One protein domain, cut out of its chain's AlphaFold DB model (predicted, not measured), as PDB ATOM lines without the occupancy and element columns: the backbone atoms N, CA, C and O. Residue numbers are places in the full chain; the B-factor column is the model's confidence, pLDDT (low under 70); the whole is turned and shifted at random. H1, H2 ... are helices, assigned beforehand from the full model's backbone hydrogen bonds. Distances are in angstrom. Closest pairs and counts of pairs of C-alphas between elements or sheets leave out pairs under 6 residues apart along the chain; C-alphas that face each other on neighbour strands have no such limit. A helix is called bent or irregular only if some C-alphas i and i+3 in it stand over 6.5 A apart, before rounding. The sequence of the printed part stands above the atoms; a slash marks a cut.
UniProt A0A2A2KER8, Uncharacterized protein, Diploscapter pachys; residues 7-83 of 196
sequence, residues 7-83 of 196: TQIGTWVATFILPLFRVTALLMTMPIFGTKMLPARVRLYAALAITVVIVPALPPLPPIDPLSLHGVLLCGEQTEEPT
ATOM      1  N   THR A   7      42.328 -18.992  41.402       69.69
ATOM      2  CA  THR A   7      42.151 -19.675  40.112       69.69
ATOM      3  C   THR A   7      41.152 -18.973  39.191       69.69
ATOM      4  O   THR A   7      41.363 -18.898  37.976       69.69
ATOM      5  N   GLN A   8      40.078 -18.404  39.743       70.00
ATOM      6  CA  GLN A   8      39.106 -17.635  38.976       70.00
ATOM      7  C   GLN A   8      39.756 -16.344  38.473       70.00
ATOM      8  O   GLN A   8      39.702 -16.060  37.278       70.00
ATOM      9  N   ILE A   9      40.451 -15.606  39.343       72.06
ATOM     10  CA  ILE A   9      41.170 -14.382  38.958       72.06
ATOM     11  C   ILE A   9      42.237 -14.701  37.900       72.06
ATOM     12  O   ILE A   9      42.310 -14.020  36.877       72.06
ATOM     13  N   GLY A  10      43.007 -15.775  38.093       75.81
ATOM     14  CA  GLY A  10      44.019 -16.228  37.140       75.81
ATOM     15  C   GLY A  10      43.445 -16.537  35.755       75.81
ATOM     16  O   GLY A  10      44.012 -16.119  34.747       75.81
ATOM     17  N   THR A  11      42.274 -17.173  35.690       74.81
ATOM     18  CA  THR A  11      41.602 -17.495  34.420       74.81
ATOM     19  C   THR A  11      41.111 -16.237  33.696       74.81
ATOM     20  O   THR A  11      41.306 -16.101  32.485       74.81
ATOM     21  N   TRP A  12      40.531 -15.276  34.423       73.88
ATOM     22  CA  TRP A  12      40.110 -13.983  33.861       73.88
ATOM     23  C   TRP A  12      41.297 -13.187  33.313       73.88
ATOM     24  O   TRP A  12      41.240 -12.637  32.212       73.88
ATOM     25  N   VAL A  13      42.401 -13.179  34.056       76.38
ATOM     26  CA  VAL A  13      43.635 -12.494  33.676       76.38
ATOM     27  C   VAL A  13      44.287 -13.166  32.460       76.38
ATOM     28  O   VAL A  13      44.617 -12.476  31.498       76.38
ATOM     29  N   ALA A  14      44.409 -14.497  32.436       74.44
ATOM     30  CA  ALA A  14      44.995 -15.249  31.319       74.44
ATOM     31  C   ALA A  14      44.221 -15.049  30.005       74.44
ATOM     32  O   ALA A  14      44.819 -14.842  28.946       74.44
ATOM     33  N   THR A  15      42.887 -15.050  30.094       77.06
ATOM     34  CA  THR A  15      41.983 -14.859  28.949       77.06
ATOM     35  C   THR A  15      42.182 -13.501  28.282       77.06
ATOM     36  O   THR A  15      42.041 -13.384  27.066       77.06
ATOM     37  N   PHE A  16      42.563 -12.479  29.050       83.06
ATOM     38  CA  PHE A  16      42.811 -11.141  28.524       83.06
ATOM     39  C   PHE A  16      44.274 -10.917  28.120       83.06
ATOM     40  O   PHE A  16      44.548 -10.331  27.073       83.06
ATOM     41  N   ILE A  17      45.227 -11.401  28.922       82.25
ATOM     42  CA  ILE A  17      46.661 -11.162  28.729       82.25
ATOM     43  C   ILE A  17      47.187 -11.839  27.455       82.25
ATOM     44  O   ILE A  17      47.891 -11.196  26.674       82.25
ATOM     45  N   LEU A  18      46.834 -13.103  27.200       77.06
ATOM     46  CA  LEU A  18      47.396 -13.854  26.068       77.06
ATOM     47  C   LEU A  18      47.024 -13.252  24.695       77.06
ATOM     48  O   LEU A  18      47.923 -13.025  23.875       77.06
ATOM     49  N   PRO A  19      45.746 -12.930  24.403       83.38
ATOM     50  CA  PRO A  19      45.381 -12.311  23.131       83.38
ATOM     51  C   PRO A  19      45.892 -10.872  23.022       83.38
ATOM     52  O   PRO A  19      46.265 -10.451  21.928       83.38
ATOM     53  N   LEU A  20      45.966 -10.129  24.135       88.00
ATOM     54  CA  LEU A  20      46.553  -8.787  24.165       88.00
ATOM     55  C   LEU A  20      48.005  -8.808  23.681       88.00
ATOM     56  O   LEU A  20      48.365  -8.023  22.803       88.00
ATOM     57  N   PHE A  21      48.828  -9.729  24.195       85.56
ATOM     58  CA  PHE A  21      50.225  -9.862  23.778       85.56
ATOM     59  C   PHE A  21      50.349 -10.187  22.286       85.56
ATOM     60  O   PHE A  21      51.140  -9.556  21.586       85.56
ATOM     61  N   ARG A  22      49.519 -11.099  21.768       80.12
ATOM     62  CA  ARG A  22      49.519 -11.483  20.346       80.12
ATOM     63  C   ARG A  22      49.093 -10.354  19.417       80.12
ATOM     64  O   ARG A  22      49.768 -10.085  18.427       80.12
ATOM     65  N   VAL A  23      47.992  -9.676  19.734       86.00
ATOM     66  CA  VAL A  23      47.471  -8.559  18.933       86.00
ATOM     67  C   VAL A  23      48.433  -7.374  18.985       86.00
ATOM     68  O   VAL A  23      48.665  -6.729  17.964       86.00
ATOM     69  N   THR A  24      49.056  -7.121  20.138       82.75
ATOM     70  CA  THR A  24      50.070  -6.071  20.282       82.75
ATOM     71  C   THR A  24      51.326  -6.406  19.484       82.75
ATOM     72  O   THR A  24      51.805  -5.553  18.742       82.75
ATOM     73  N   ALA A  25      51.829  -7.643  19.555       81.62
ATOM     74  CA  ALA A  25      52.978  -8.086  18.769       81.62
ATOM     75  C   ALA A  25      52.701  -8.000  17.262       81.62
ATOM     76  O   ALA A  25      53.521  -7.461  16.519       81.62
ATOM     77  N   LEU A  26      51.518  -8.435  16.813       83.50
ATOM     78  CA  LEU A  26      51.079  -8.303  15.424       83.50
ATOM     79  C   LEU A  26      51.044  -6.830  15.009       83.50
ATOM     80  O   LEU A  26      51.699  -6.437  14.050       83.50
ATOM     81  N   LEU A  27      50.340  -5.987  15.767       82.19
ATOM     82  CA  LEU A  27      50.218  -4.571  15.444       82.19
ATOM     83  C   LEU A  27      51.546  -3.837  15.509       82.19
ATOM     84  O   LEU A  27      51.666  -2.857  14.783       82.19
ATOM     85  N   MET A  28      52.506  -4.277  16.334       78.50
ATOM     86  CA  MET A  28      53.853  -3.707  16.467       78.50
ATOM     87  C   MET A  28      54.838  -4.165  15.379       78.50
ATOM     88  O   MET A  28      55.696  -3.375  14.975       78.50
ATOM     89  N   THR A  29      54.691  -5.381  14.855       77.00
ATOM     90  CA  THR A  29      55.570  -5.955  13.817       77.00
ATOM     91  C   THR A  29      55.044  -5.762  12.394       77.00
ATOM     92  O   THR A  29      55.827  -5.793  11.448       77.00
ATOM     93  N   MET A  30      53.740  -5.518  12.222       75.19
ATOM     94  CA  MET A  30      53.104  -5.398  10.911       75.19
ATOM     95  C   MET A  30      53.627  -4.166  10.131       75.19
ATOM     96  O   MET A  30      53.400  -3.029  10.552       75.19
ATOM     97  N   PRO A  31      54.292  -4.361   8.972       57.78
ATOM     98  CA  PRO A  31      54.996  -3.304   8.230       57.78
ATOM     99  C   PRO A  31      54.079  -2.400   7.388       57.78
ATOM    100  O   PRO A  31      54.530  -1.390   6.854       57.78
ATOM    101  N   ILE A  32      52.791  -2.746   7.275       63.19
ATOM    102  CA  ILE A  32      51.782  -2.002   6.498       63.19
ATOM    103  C   ILE A  32      51.485  -0.630   7.126       63.19
ATOM    104  O   ILE A  32      51.183   0.326   6.416       63.19
ATOM    105  N   PHE A  33      51.651  -0.504   8.445       57.38
ATOM    106  CA  PHE A  33      51.573   0.762   9.167       57.38
ATOM    107  C   PHE A  33      52.979   1.155   9.618       57.38
ATOM    108  O   PHE A  33      53.406   0.852  10.730       57.38
ATOM    109  N   GLY A  34      53.734   1.810   8.733       54.25
ATOM    110  CA  GLY A  34      55.042   2.350   9.097       54.25
ATOM    111  C   GLY A  34      54.937   3.279  10.315       54.25
ATOM    112  O   GLY A  34      53.913   3.931  10.520       54.25
ATOM    113  N   THR A  35      56.013   3.406  11.097       57.59
ATOM    114  CA  THR A  35      56.091   4.273  12.299       57.59
ATOM    115  C   THR A  35      55.750   5.747  12.038       57.59
ATOM    116  O   THR A  35      55.536   6.505  12.979       57.59
ATOM    117  N   LYS A  36      55.671   6.145  10.762       61.62
ATOM    118  CA  LYS A  36      55.228   7.464  10.300       61.62
ATOM    119  C   LYS A  36      53.701   7.631  10.228       61.62
ATOM    120  O   LYS A  36      53.248   8.767  10.257       61.62
ATOM    121  N   MET A  37      52.917   6.552  10.113       65.44
ATOM    122  CA  MET A  37      51.457   6.622   9.912       65.44
ATOM    123  C   MET A  37      50.647   6.506  11.207       65.44
ATOM    124  O   MET A  37      49.644   7.199  11.337       65.44
ATOM    125  N   LEU A  38      51.065   5.674  12.171       69.75
ATOM    126  CA  LEU A  38      50.418   5.584  13.487       69.75
ATOM    127  C   LEU A  38      51.464   5.561  14.615       69.75
ATOM    128  O   LEU A  38      52.275   4.631  14.673       69.75
ATOM    129  N   PRO A  39      51.451   6.539  15.541       79.31
ATOM    130  CA  PRO A  39      52.366   6.547  16.677       79.31
ATOM    131  C   PRO A  39      52.086   5.358  17.609       79.31
ATOM    132  O   PRO A  39      50.956   4.876  17.709       79.31
ATOM    133  N   ALA A  40      53.110   4.903  18.340       79.81
ATOM    134  CA  ALA A  40      53.053   3.695  19.178       79.81
ATOM    135  C   ALA A  40      51.867   3.670  20.164       79.81
ATOM    136  O   ALA A  40      51.286   2.617  20.409       79.81
ATOM    137  N   ARG A  41      51.457   4.841  20.669       84.12
ATOM    138  CA  ARG A  41      50.307   4.997  21.575       84.12
ATOM    139  C   ARG A  41      48.988   4.599  20.910       84.12
ATOM    140  O   ARG A  41      48.190   3.895  21.511       84.12
ATOM    141  N   VAL A  42      48.783   4.992  19.653       83.69
ATOM    142  CA  VAL A  42      47.556   4.670  18.908       83.69
ATOM    143  C   VAL A  42      47.518   3.184  18.550       83.69
ATOM    144  O   VAL A  42      46.461   2.570  18.628       83.69
ATOM    145  N   ARG A  43      48.674   2.574  18.258       81.81
ATOM    146  CA  ARG A  43      48.780   1.116  18.058       81.81
ATOM    147  C   ARG A  43      48.432   0.346  19.331       81.81
ATOM    148  O   ARG A  43      47.735  -0.656  19.247       81.81
ATOM    149  N   LEU A  44      48.863   0.836  20.495       85.00
ATOM    150  CA  LEU A  44      48.526   0.238  21.787       85.00
ATOM    151  C   LEU A  44      47.022   0.345  22.094       85.00
ATOM    152  O   LEU A  44      46.415  -0.641  22.497       85.00
ATOM    153  N   TYR A  45      46.403   1.507  21.849       89.44
ATOM    154  CA  TYR A  45      44.954   1.672  22.023       89.44
ATOM    155  C   TYR A  45      44.146   0.800  21.054       89.44
ATOM    156  O   TYR A  45      43.163   0.186  21.459       89.44
ATOM    157  N   ALA A  46      44.584   0.691  19.797       85.81
ATOM    158  CA  ALA A  46      43.967  -0.198  18.819       85.81
ATOM    159  C   ALA A  46      44.110  -1.674  19.219       85.81
ATOM    160  O   ALA A  46      43.143  -2.423  19.108       85.81
ATOM    161  N   ALA A  47      45.275  -2.081  19.733       87.12
ATOM    162  CA  ALA A  47      45.498  -3.438  20.223       87.12
ATOM    163  C   ALA A  47      44.529  -3.789  21.352       87.12
ATOM    164  O   ALA A  47      43.855  -4.811  21.287       87.12
ATOM    165  N   LEU A  48      44.398  -2.897  22.334       90.62
ATOM    166  CA  LEU A  48      43.476  -3.069  23.452       90.62
ATOM    167  C   LEU A  48      42.016  -3.162  22.978       90.62
ATOM    168  O   LEU A  48      41.296  -4.068  23.390       90.62
ATOM    169  N   ALA A  49      41.590  -2.268  22.080       91.12
ATOM    170  CA  ALA A  49      40.235  -2.274  21.533       91.12
ATOM    171  C   ALA A  49      39.927  -3.574  20.771       91.12
ATOM    172  O   ALA A  49      38.878  -4.181  20.975       91.12
ATOM    173  N   ILE A  50      40.862  -4.039  19.940       88.50
ATOM    174  CA  ILE A  50      40.728  -5.288  19.182       88.50
ATOM    175  C   ILE A  50      40.678  -6.492  20.127       88.50
ATOM    176  O   ILE A  50      39.839  -7.372  19.951       88.50
ATOM    177  N   THR A  51      41.517  -6.527  21.164       87.94
ATOM    178  CA  THR A  51      41.499  -7.601  22.163       87.94
ATOM    179  C   THR A  51      40.163  -7.670  22.899       87.94
ATOM    180  O   THR A  51      39.610  -8.759  23.012       87.94
ATOM    181  N   VAL A  52      39.595  -6.540  23.331       91.06
ATOM    182  CA  VAL A  52      38.283  -6.507  24.008       91.06
ATOM    183  C   VAL A  52      37.166  -7.060  23.115       91.06
ATOM    184  O   VAL A  52      36.275  -7.742  23.610       91.06
ATOM    185  N   VAL A  53      37.229  -6.814  21.805       90.94
ATOM    186  CA  VAL A  53      36.246  -7.328  20.835       90.94
ATOM    187  C   VAL A  53      36.435  -8.824  20.558       90.94
ATOM    188  O   VAL A  53      35.456  -9.539  20.368       90.94
ATOM    189  N   ILE A  54      37.678  -9.314  20.546       85.69
ATOM    190  CA  ILE A  54      37.999 -10.714  20.224       85.69
ATOM    191  C   ILE A  54      37.801 -11.646  21.424       85.69
ATOM    192  O   ILE A  54      37.326 -12.762  21.245       85.69
ATOM    193  N   VAL A  55      38.138 -11.207  22.641       86.50
ATOM    194  CA  VAL A  55      38.046 -12.007  23.876       86.50
ATOM    195  C   VAL A  55      36.697 -12.717  24.076       86.50
ATOM    196  O   VAL A  55      36.731 -13.916  24.343       86.50
ATOM    197  N   PRO A  56      35.519 -12.079  23.909       84.56
ATOM    198  CA  PRO A  56      34.239 -12.774  24.088       84.56
ATOM    199  C   PRO A  56      33.971 -13.852  23.027       84.56
ATOM    200  O   PRO A  56      33.117 -14.706  23.234       84.56
ATOM    201  N   ALA A  57      34.685 -13.821  21.899       83.69
ATOM    202  CA  ALA A  57      34.580 -14.815  20.837       83.69
ATOM    203  C   ALA A  57      35.578 -15.979  20.996       83.69
ATOM    204  O   ALA A  57      35.566 -16.904  20.182       83.69
ATOM    205  N   LEU A  58      36.457 -15.947  22.008       78.56
ATOM    206  CA  LEU A  58      37.445 -17.000  22.243       78.56
ATOM    207  C   LEU A  58      36.865 -18.140  23.096       78.56
ATOM    208  O   LEU A  58      36.127 -17.884  24.049       78.56
ATOM    209  N   PRO A  59      37.210 -19.407  22.793       79.06
ATOM    210  CA  PRO A  59      36.828 -20.537  23.632       79.06
ATOM    211  C   PRO A  59      37.476 -20.418  25.024       79.06
ATOM    212  O   PRO A  59      38.587 -19.886  25.130       79.06
ATOM    213  N   PRO A  60      36.824 -20.922  26.091       75.00
ATOM    214  CA  PRO A  60      37.381 -20.880  27.439       75.00
ATOM    215  C   PRO A  60      38.708 -21.643  27.472       75.00
ATOM    216  O   PRO A  60      38.790 -22.798  27.049       75.00
ATOM    217  N   LEU A  61      39.760 -20.970  27.935       68.38
ATOM    218  CA  LEU A  61      41.088 -21.561  28.037       68.38
ATOM    219  C   LEU A  61      41.092 -22.665  29.104       68.38
ATOM    220  O   LEU A  61      40.378 -22.553  30.105       68.38
ATOM    221  N   PRO A  62      41.908 -23.721  28.922       70.75
ATOM    222  CA  PRO A  62      42.165 -24.661  30.001       70.75
ATOM    223  C   PRO A  62      42.724 -23.895  31.211       70.75
ATOM    224  O   PRO A  62      43.451 -22.916  31.017       70.75
ATOM    225  N   PRO A  63      42.402 -24.308  32.446       69.69
ATOM    226  CA  PRO A  63      42.877 -23.634  33.647       69.69
ATOM    227  C   PRO A  63      44.398 -23.789  33.739       69.69
ATOM    228  O   PRO A  63      44.907 -24.840  34.123       69.69
ATOM    229  N   ILE A  64      45.117 -22.750  33.324       65.69
ATOM    230  CA  ILE A  64      46.566 -22.632  33.449       65.69
ATOM    231  C   ILE A  64      46.876 -21.423  34.318       65.69
ATOM    232  O   ILE A  64      46.302 -20.350  34.133       65.69
ATOM    233  N   ASP A  65      47.799 -21.593  35.256       72.12
ATOM    234  CA  ASP A  65      48.231 -20.504  36.118       72.12
ATOM    235  C   ASP A  65      49.039 -19.488  35.288       72.12
ATOM    236  O   ASP A  65      50.128 -19.827  34.800       72.12
ATOM    237  N   PRO A  66      48.549 -18.243  35.112       59.66
ATOM    238  CA  PRO A  66      49.136 -17.257  34.196       59.66
ATOM    239  C   PRO A  66      50.539 -16.792  34.598       59.66
ATOM    240  O   PRO A  66      51.286 -16.306  33.752       59.66
ATOM    241  N   LEU A  67      50.898 -16.932  35.878       62.09
ATOM    242  CA  LEU A  67      52.217 -16.592  36.419       62.09
ATOM    243  C   LEU A  67      53.157 -17.802  36.538       62.09
ATOM    244  O   LEU A  67      54.292 -17.647  36.988       62.09
ATOM    245  N   SER A  68      52.710 -19.007  36.166       67.81
ATOM    246  CA  SER A  68      53.586 -20.177  36.170       67.81
ATOM    247  C   SER A  68      54.613 -20.081  35.041       67.81
ATOM    248  O   SER A  68      54.339 -19.554  33.960       67.81
ATOM    249  N   LEU A  69      55.795 -20.656  35.269       61.03
ATOM    250  CA  LEU A  69      56.852 -20.766  34.259       61.03
ATOM    251  C   LEU A  69      56.327 -21.426  32.970       61.03
ATOM    252  O   LEU A  69      56.764 -21.056  31.891       61.03
ATOM    253  N   HIS A  70      55.323 -22.305  33.085       58.38
ATOM    254  CA  HIS A  70      54.614 -22.945  31.975       58.38
ATOM    255  C   HIS A  70      53.700 -21.984  31.200       58.38
ATOM    256  O   HIS A  70      53.644 -22.082  29.985       58.38
ATOM    257  N   GLY A  71      53.020 -21.031  31.847       62.62
ATOM    258  CA  GLY A  71      52.219 -20.006  31.158       62.62
ATOM    259  C   GLY A  71      53.081 -19.000  30.386       62.62
ATOM    260  O   GLY A  71      52.732 -18.580  29.280       62.62
ATOM    261  N   VAL A  72      54.257 -18.677  30.934       66.12
ATOM    262  CA  VAL A  72      55.270 -17.847  30.264       66.12
ATOM    263  C   VAL A  72      55.966 -18.625  29.140       66.12
ATOM    264  O   VAL A  72      56.142 -18.084  28.048       66.12
ATOM    265  N   LEU A  73      56.293 -19.906  29.355       65.38
ATOM    266  CA  LEU A  73      56.808 -20.797  28.310       65.38
ATOM    267  C   LEU A  73      55.789 -21.017  27.199       65.38
ATOM    268  O   LEU A  73      56.188 -20.975  26.052       65.38
ATOM    269  N   LEU A  74      54.495 -21.146  27.491       64.69
ATOM    270  CA  LEU A  74      53.452 -21.343  26.479       64.69
ATOM    271  C   LEU A  74      53.277 -20.103  25.586       64.69
ATOM    272  O   LEU A  74      53.038 -20.244  24.387       64.69
ATOM    273  N   CYS A  75      53.487 -18.894  26.126       59.00
ATOM    274  CA  CYS A  75      53.640 -17.677  25.316       59.00
ATOM    275  C   CYS A  75      54.857 -17.756  24.375       59.00
ATOM    276  O   CYS A  75      54.781 -17.298  23.235       59.00
ATOM    277  N   GLY A  76      55.967 -18.336  24.841       60.50
ATOM    278  CA  GLY A  76      57.184 -18.570  24.054       60.50
ATOM    279  C   GLY A  76      57.026 -19.672  22.999       60.50
ATOM    280  O   GLY A  76      57.305 -19.437  21.828       60.50
ATOM    281  N   GLU A  77      56.486 -20.830  23.377       61.75
ATOM    282  CA  GLU A  77      56.256 -22.011  22.535       61.75
ATOM    283  C   GLU A  77      55.224 -21.744  21.435       61.75
ATOM    284  O   GLU A  77      55.347 -22.262  20.328       61.75
ATOM    285  N   GLN A  78      54.225 -20.888  21.684       55.38
ATOM    286  CA  GLN A  78      53.297 -20.429  20.643       55.38
ATOM    287  C   GLN A  78      53.914 -19.430  19.645       55.38
ATOM    288  O   GLN A  78      53.224 -19.044  18.696       55.38
ATOM    289  N   THR A  79      55.168 -19.017  19.851       54.69
ATOM    290  CA  THR A  79      55.916 -18.082  18.992       54.69
ATOM    291  C   THR A  79      57.097 -18.760  18.278       54.69
ATOM    292  O   THR A  79      57.735 -18.131  17.436       54.69
ATOM    293  N   GLU A  80      57.370 -20.041  18.546       50.84
ATOM    294  CA  GLU A  80      58.440 -20.791  17.883       50.84
ATOM    295  C   GLU A  80      57.913 -21.569  16.665       50.84
ATOM    296  O   GLU A  80      56.775 -22.042  16.623       50.84
ATOM    297  N   GLU A  81      58.734 -21.602  15.616       52.88
ATOM    298  CA  GLU A  81      58.403 -22.099  14.282       52.88
ATOM    299  C   GLU A  81      57.855 -23.540  14.270       52.88
ATOM    300  O   GLU A  81      58.039 -24.297  15.224       52.88
ATOM    301  N   PRO A  82      57.195 -23.963  13.169       52.25
ATOM    302  CA  PRO A  82      56.679 -25.318  13.037       52.25
ATOM    303  C   PRO A  82      57.767 -26.321  13.418       52.25
ATOM    304  O   PRO A  82      58.831 -26.313  12.799       52.25
ATOM    305  N   THR A  83      57.480 -27.161  14.422       62.06
ATOM    306  CA  THR A  83      58.324 -28.272  14.895       62.06
ATOM    307  C   THR A  83      59.055 -28.910  13.716       62.06
ATOM    308  O   THR A  83      58.430 -29.100  12.675       62.06
TER     309      THR A  83
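Overview. This is residues 7 to 83 of the 196 residues of an uncharacterized protein of Diploscapter pachys (UniProt A0A2A2KER8). Two long helices, H1 and H2, cross at a slant and run opposite ways, and a short third helix, H3, lies loosely on the other side of H1 from H2, with H1 in the middle. A long link, residues 58 to 68, passes from the end of H2 across to H3, and a short tail, residues 78 to 83, follows H3. The printed part has 77 residues with three named helices, in the order H1, H2, H3 along the chain, and no named strand, and its class is all helix. It is only just loose, close to compact, with a radius of gyration of the C-alphas of 14.0 A, and the C-alphas span 42 by 30 by 20 A along their three main axes.

Arrangement. Begin with the longest helix, H1, residues 7 to 29, and look from it to H2, residues 40 to 57. H1 and H2 touch, with 20 pairs of C-alphas within 8 A. Their closest C-alphas are those of Thr 24 and Ala 47, 5.3 A apart. Their lines stand at a steep tilt of 48 degrees, opposite ways, and their centres are 10.1 A apart. Now look from H1 to H3, residues 69 to 77. H1 and H3 are close but not clearly touching, with 1 pair of C-alphas within 8 A. This closest pair is Leu 18 and Cys 75, whose C-alphas are 7.4 A apart. The two helices run the same way at a shallow tilt of 29 degrees, and their centres are 12.4 A apart. H3 touches no helix, but is near H1. H2 and H3 follow each other along the chain and are apart. On the backbone of H3 you will find every O i to N i+4 pair within hydrogen-bond range. In H1 this holds for 18 of 19 such pairs, and in H2 for 12 of 14.

Along the chain. Find the C-alpha of Thr 7 at (42.151, -19.675, 40.112), where H1 begins. From there its 23 residues run 32.6 A to the C-alpha of Thr 29 at (55.570, -5.955, 13.817). On the way, look at C-alphas 15 and 18, which are 6.2 A apart: H1 is neither bent nor irregular, but only just. Next find C-alpha 40 of Ala 40 at (53.053, 3.695, 19.178); from it H2 runs through 18 residues and 26.2 A to Ala 57. Near its end, C-alphas 53 and 56 are 6.7 A apart, and H2 is only just irregular, with a rough line. H3 has 9 residues, from Leu 69 to Glu 77, whose C-alpha stands at (56.256, -22.011, 22.535).

Size, cuts and confidence. The two C-alphas farthest apart are those of Thr 7 and Lys 36, at 42.4 A, and the first and last printed C-alphas, of Thr 7 and Thr 83, are 31.2 A apart. The printed part runs from residue 7 to residue 83 and has no cut; the full chain has 196 residues. The link from H1 to H2, with 10 residues between them, is short, and the link from H2 to H3, with 11 residues between them, is long. In the B-factor column you will read a mean pLDDT of 73.6 for the printed part. The model's confidence is low, under 70, at 30 residues: residue 7, residues 31 to 38, residue 61, residues 63 to 64 and residues 66 to 83, of which 69 to 77 belong to H3. The mean pLDDT is 79 in H1, 87 in H2 and 62 in H3.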